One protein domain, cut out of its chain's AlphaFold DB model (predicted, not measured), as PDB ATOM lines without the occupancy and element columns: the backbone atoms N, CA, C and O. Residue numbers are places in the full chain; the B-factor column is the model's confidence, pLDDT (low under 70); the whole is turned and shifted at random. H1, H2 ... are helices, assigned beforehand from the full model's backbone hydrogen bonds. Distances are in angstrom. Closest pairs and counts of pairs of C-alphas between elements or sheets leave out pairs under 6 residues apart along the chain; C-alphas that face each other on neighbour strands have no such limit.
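What this domain is: This is residues 78 to 119 of the 121 residues of the protein "Hypothetical protein" of Polarella glacialis (UniProt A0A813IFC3). One long helix, H2, makes the length of this domain, and a shorter helix, H1, joins it at one end to form an L-shaped corner. The far part of H2 sticks out alone as an arm, residues 100 to 119 standing free, of which 100 to 117 belong to H2. The printed part has 42 residues with two named helices, H1 then H2 along the chain, and no named strand; the class is all helix. The whole is extended, with a radius of gyration of the C-alphas of 15.0 A and spans of 46 by 20 by 8 A.

How they stand to each other: H2, residues 94 to 117, is the longest helix. H1, residues 78 to 90, touches H2, with 6 pairs of C-alphas within 8 A. The closest C-alphas of the two are those of Glu 88 and Cys 94, 5.6 A apart. H1 touches H2 with residues 84 to 88 alone, and H2 touches H1 with residues 94 to 95 alone. Their lines stand at a steep tilt of 64 degrees, and they run opposite ways. Their centres are 21.7 A apart. In both H1 and H2, every backbone O i to N i+4 pair is within hydrogen-bond range.

Where its parts are: H2 has 24 residues and measures 35.2 A from C-alpha 94 at (-42.319, -28.421, -27.704) to C-alpha 117 at (-61.332, -10.208, -4.375). H1 has 13 residues and measures 18.3 A from its first to its last C-alpha; it begins with C-alpha 78 at (-49.397, -43.516, -19.890).

The domain as a whole: The outline is a rod, and the two C-alphas farthest apart, those of Arg 89 and Ile 119, are 46.0 A apart. The printed part has no cut, and the link from H1 to H2, 3 residues, is tight. The mean pLDDT of the printed part is 91.0; residues 115 to 119 are under 70, where the model's confidence is low.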
ATOM      1  N   ALA A  78     -50.050 -42.999 -18.685       96.69
ATOM      2  CA  ALA A  78     -49.397 -43.516 -19.890       96.69
ATOM      3  C   ALA A  78     -49.871 -42.835 -21.186       96.69
ATOM      4  O   ALA A  78     -49.072 -42.624 -22.101       96.69
ATOM      5  N   TYR A  79     -51.156 -42.469 -21.272       96.62
ATOM      6  CA  TYR A  79     -51.683 -41.715 -22.413       96.62
ATOM      7  C   TYR A  79     -51.011 -40.342 -22.540       96.62
ATOM      8  O   TYR A  79     -50.476 -40.015 -23.598       96.62
ATOM      9  N   TYR A  80     -50.978 -39.565 -21.454       97.19
ATOM     10  CA  TYR A  80     -50.367 -38.236 -21.448       97.19
ATOM     11  C   TYR A  80     -48.860 -38.299 -21.675       97.19
ATOM     12  O   TYR A  80     -48.344 -37.503 -22.451       97.19
ATOM     13  N   THR A  81     -48.167 -39.296 -21.117       97.62
ATOM     14  CA  THR A  81     -46.750 -39.537 -21.424       97.62
ATOM     15  C   THR A  81     -46.530 -39.699 -22.928       97.62
ATOM     16  O   THR A  81     -45.635 -39.070 -23.490       97.62
ATOM     17  N   LYS A  82     -47.377 -40.478 -23.619       97.50
ATOM     18  CA  LYS A  82     -47.268 -40.653 -25.076       97.50
ATOM     19  C   LYS A  82     -47.602 -39.388 -25.862       97.50
ATOM     20  O   LYS A  82     -46.973 -39.153 -26.894       97.50
ATOM     21  N   VAL A  83     -48.532 -38.562 -25.383       98.06
ATOM     22  CA  VAL A  83     -48.805 -37.238 -25.967       98.06
ATOM     23  C   VAL A  83     -47.570 -36.340 -25.856       98.06
ATOM     24  O   VAL A  83     -47.127 -35.790 -26.863       98.06
ATOM     25  N   THR A  84     -46.959 -36.255 -24.672       98.06
ATOM     26  CA  THR A  84     -45.737 -35.472 -24.432       98.06
ATOM     27  C   THR A  84     -44.569 -35.957 -25.294       98.06
ATOM     28  O   THR A  84     -43.919 -35.152 -25.955       98.06
ATOM     29  N   GLU A  85     -44.336 -37.271 -25.364       98.12
ATOM     30  CA  GLU A  85     -43.303 -37.848 -26.236       98.12
ATOM     31  C   GLU A  85     -43.551 -37.528 -27.718       98.12
ATOM     32  O   GLU A  85     -42.607 -37.280 -28.467       98.12
ATOM     33  N   SER A  86     -44.811 -37.544 -28.161       98.31
ATOM     34  CA  SER A  86     -45.163 -37.245 -29.554       98.31
ATOM     35  C   SER A  86     -44.912 -35.776 -29.893       98.31
ATOM     36  O   SER A  86     -44.434 -35.477 -30.987       98.31
ATOM     37  N   ALA A  87     -45.181 -34.866 -28.952       98.12
ATOM     38  CA  ALA A  87     -44.863 -33.451 -29.094       98.12
ATOM     39  C   ALA A  87     -43.347 -33.221 -29.209       98.12
ATOM     40  O   ALA A  87     -42.922 -32.533 -30.133       98.12
ATOM     41  N   GLU A  88     -42.537 -33.865 -28.356       98.06
ATOM     42  CA  GLU A  88     -41.066 -33.795 -28.433       98.06
ATOM     43  C   GLU A  88     -40.539 -34.296 -29.783       98.06
ATOM     44  O   GLU A  88     -39.694 -33.662 -30.407       98.06
ATOM     45  N   ARG A  89     -41.073 -35.426 -30.272       98.19
ATOM     46  CA  ARG A  89     -40.680 -35.999 -31.572       98.19
ATOM     47  C   ARG A  89     -41.073 -35.122 -32.755       98.19
ATOM     48  O   ARG A  89     -40.420 -35.187 -33.791       98.19
ATOM     49  N   SER A  90     -42.156 -34.360 -32.622       97.69
ATOM     50  CA  SER A  90     -42.643 -33.472 -33.679       97.69
ATOM     51  C   SER A  90     -41.821 -32.187 -33.742       97.69
ATOM     52  O   SER A  90     -41.506 -31.713 -34.832       97.69
ATOM     53  N   PHE A  91     -41.465 -31.626 -32.583       97.62
ATOM     54  CA  PHE A  91     -40.616 -30.446 -32.481       97.62
ATOM     55  C   PHE A  91     -39.854 -30.451 -31.150       97.62
ATOM     56  O   PHE A  91     -40.464 -30.470 -30.078       97.62
ATOM     57  N   ALA A  92     -38.523 -30.405 -31.226       98.06
ATOM     58  CA  ALA A  92     -37.659 -30.444 -30.049       98.06
ATOM     59  C   ALA A  92     -37.985 -29.294 -29.082       98.06
ATOM     60  O   ALA A  92     -38.075 -28.133 -29.488       98.06
ATOM     61  N   GLY A  93     -38.187 -29.613 -27.801       97.62
ATOM     62  CA  GLY A  93     -38.563 -28.635 -26.774       97.62
ATOM     63  C   GLY A  93     -40.033 -28.185 -26.791       97.62
ATOM     64  O   GLY A  93     -40.425 -27.381 -25.942       97.62
ATOM     65  N   CYS A  94     -40.877 -28.712 -27.687       98.25
ATOM     66  CA  CYS A  94     -42.319 -28.421 -27.704       98.25
ATOM     67  C   CYS A  94     -43.018 -28.716 -26.360       98.25
ATOM     68  O   CYS A  94     -43.725 -27.837 -25.864       98.25
ATOM     69  N   PRO A  95     -42.788 -29.864 -25.693       98.25
ATOM     70  CA  PRO A  95     -43.297 -30.113 -24.346       98.25
ATOM     71  C   PRO A  95     -42.956 -29.028 -23.329       98.25
ATOM     72  O   PRO A  95     -43.807 -28.665 -22.521       98.25
ATOM     73  N   HIS A  96     -41.727 -28.503 -23.368       98.19
ATOM     74  CA  HIS A  96     -41.301 -27.444 -22.457       98.19
ATOM     75  C   HIS A  96     -42.073 -26.152 -22.729       98.19
ATOM     76  O   HIS A  96     -42.626 -25.571 -21.802       98.19
ATOM     77  N   ALA A  97     -42.190 -25.750 -23.998       98.25
ATOM     78  CA  ALA A  97     -42.967 -24.574 -24.381       98.25
ATOM     79  C   ALA A  97     -44.449 -24.695 -23.973       98.25
ATOM     80  O   ALA A  97     -45.025 -23.748 -23.435       98.25
ATOM     81  N   VAL A  98     -45.053 -25.872 -24.166       98.06
ATOM     82  CA  VAL A  98     -46.432 -26.164 -23.744       98.06
ATOM     83  C   VAL A  98     -46.572 -26.076 -22.219       98.06
ATOM     84  O   VAL A  98     -47.515 -25.457 -21.727       98.06
ATOM     85  N   LEU A  99     -45.624 -26.631 -21.460       97.88
ATOM     86  CA  LEU A  99     -45.613 -26.530 -19.999       97.88
ATOM     87  C   LEU A  99     -45.501 -25.073 -19.527       97.88
ATOM     88  O   LEU A  99     -46.276 -24.649 -18.671       97.88
ATOM     89  N   SER A 100     -44.590 -24.287 -20.106       98.25
ATOM     90  CA  SER A 100     -44.447 -22.860 -19.797       98.25
ATOM     91  C   SER A 100     -45.735 -22.084 -20.073       98.25
ATOM     92  O   SER A 100     -46.123 -21.233 -19.269       98.25
ATOM     93  N   ALA A 101     -46.431 -22.397 -21.171       97.88
ATOM     94  CA  ALA A 101     -47.714 -21.780 -21.497       97.88
ATOM     95  C   ALA A 101     -48.788 -22.112 -20.448       97.88
ATOM     96  O   ALA A 101     -49.478 -21.207 -19.979       97.88
ATOM     97  N   PHE A 102     -48.895 -23.377 -20.020       97.56
ATOM     98  CA  PHE A 102     -49.828 -23.770 -18.957       97.56
ATOM     99  C   PHE A 102     -49.537 -23.068 -17.626       97.56
ATOM    100  O   PHE A 102     -50.459 -22.513 -17.030       97.56
ATOM    101  N   LEU A 103     -48.272 -23.017 -17.194       97.88
ATOM    102  CA  LEU A 103     -47.868 -22.321 -15.963       97.88
ATOM    103  C   LEU A 103     -48.181 -20.821 -16.022       97.88
ATOM    104  O   LEU A 103     -48.626 -20.227 -15.040       97.88
ATOM    105  N   THR A 104     -47.990 -20.210 -17.192       97.50
ATOM    106  CA  THR A 104     -48.313 -18.799 -17.417       97.50
ATOM    107  C   THR A 104     -49.819 -18.557 -17.303       97.50
ATOM    108  O   THR A 104     -50.238 -17.646 -16.591       97.50
ATOM    109  N   MET A 105     -50.649 -19.395 -17.938       96.75
ATOM    110  CA  MET A 105     -52.110 -19.299 -17.820       96.75
ATOM    111  C   MET A 105     -52.586 -19.501 -16.379       96.75
ATOM    112  O   MET A 105     -53.473 -18.782 -15.925       96.75
ATOM    113  N   GLU A 106     -51.988 -20.436 -15.640       96.44
ATOM    114  CA  GLU A 106     -52.318 -20.656 -14.232       96.44
ATOM    115  C   GLU A 106     -52.011 -19.423 -13.373       96.44
ATOM    116  O   GLU A 106     -52.844 -19.012 -12.562       96.44
ATOM    117  N   ALA A 107     -50.855 -18.788 -13.586       95.62
ATOM    118  CA  ALA A 107     -50.499 -17.549 -12.903       95.62
ATOM    119  C   ALA A 107     -51.487 -16.415 -13.226       95.62
ATOM    120  O   ALA A 107     -51.940 -15.722 -12.313       95.62
ATOM    121  N   TYR A 108     -51.879 -16.259 -14.495       94.50
ATOM    122  CA  TYR A 108     -52.889 -15.273 -14.890       94.50
ATOM    123  C   TYR A 108     -54.241 -15.524 -14.220       94.50
ATOM    124  O   TYR A 108     -54.822 -14.587 -13.676       94.50
ATOM    125  N   MET A 109     -54.728 -16.768 -14.211       93.44
ATOM    126  CA  MET A 109     -56.007 -17.108 -13.576       93.44
ATOM    127  C   MET A 109     -55.979 -16.857 -12.065       93.44
ATOM    128  O   MET A 109     -56.921 -16.286 -11.522       93.44
ATOM    129  N   ARG A 110     -54.889 -17.224 -11.382       92.00
ATOM    130  CA  ARG A 110     -54.724 -16.957  -9.943       92.00
ATOM    131  C   ARG A 110     -54.711 -15.459  -9.641       92.00
ATOM    132  O   ARG A 110     -55.362 -15.029  -8.693       92.00
ATOM    133  N   ASN A 111     -54.011 -14.673 -10.456       88.56
ATOM    134  CA  ASN A 111     -53.940 -13.224 -10.281       88.56
ATOM    135  C   ASN A 111     -55.281 -12.537 -10.578       88.56
ATOM    136  O   ASN A 111     -55.654 -11.638  -9.835       88.56
ATOM    137  N   ALA A 112     -56.019 -12.985 -11.599       81.19
ATOM    138  CA  ALA A 112     -57.349 -12.467 -11.923       81.19
ATOM    139  C   ALA A 112     -58.351 -12.693 -10.773       81.19
ATOM    140  O   ALA A 112     -59.041 -11.767 -10.352       81.19
ATOM    141  N   LEU A 113     -58.355 -13.898 -10.192       74.12
ATOM    142  CA  LEU A 113     -59.181 -14.221  -9.023       74.12
ATOM    143  C   LEU A 113     -58.779 -13.411  -7.777       74.12
ATOM    144  O   LEU A 113     -59.636 -13.036  -6.979       74.12
ATOM    145  N   ALA A 114     -57.487 -13.122  -7.607       72.12
ATOM    146  CA  ALA A 114     -57.010 -12.268  -6.522       72.12
ATOM    147  C   ALA A 114     -57.422 -10.797  -6.715       72.12
ATOM    148  O   ALA A 114     -57.797 -10.142  -5.745       72.12
ATOM    149  N   SER A 115     -57.405 -10.283  -7.950       65.12
ATOM    150  CA  SER A 115     -57.851  -8.917  -8.250       65.12
ATOM    151  C   SER A 115     -59.361  -8.725  -8.100       65.12
ATOM    152  O   SER A 115     -59.771  -7.669  -7.625       65.12
ATOM    153  N   ASP A 116     -60.181  -9.737  -8.404       59.25
ATOM    154  CA  ASP A 116     -61.635  -9.679  -8.179       59.25
ATOM    155  C   ASP A 116     -61.988  -9.658  -6.681       59.25
ATOM    156  O   ASP A 116     -62.956  -9.016  -6.272       59.25
ATOM    157  N   CYS A 117     -61.164 -10.280  -5.830       58.66
ATOM    158  CA  CYS A 117     -61.332 -10.208  -4.375       58.66
ATOM    159  C   CYS A 117     -61.061  -8.798  -3.814       58.66
ATOM    160  O   CYS A 117     -61.626  -8.433  -2.785       58.66
ATOM    161  N   CYS A 118     -60.230  -7.992  -4.485       57.31
ATOM    162  CA  CYS A 118     -59.929  -6.613  -4.084       57.31
ATOM    163  C   CYS A 118     -60.941  -5.568  -4.589       57.31
ATOM    164  O   CYS A 118     -60.815  -4.403  -4.224       57.31
ATOM    165  N   ILE A 119     -61.934  -5.949  -5.403       56.06
ATOM    166  CA  ILE A 119     -62.988  -5.037  -5.898       56.06
ATOM    167  C   ILE A 119     -64.248  -5.082  -5.003       56.06
ATOM    168  O   ILE A 119     -65.128  -4.236  -5.124       56.06
TER     169      ILE A 119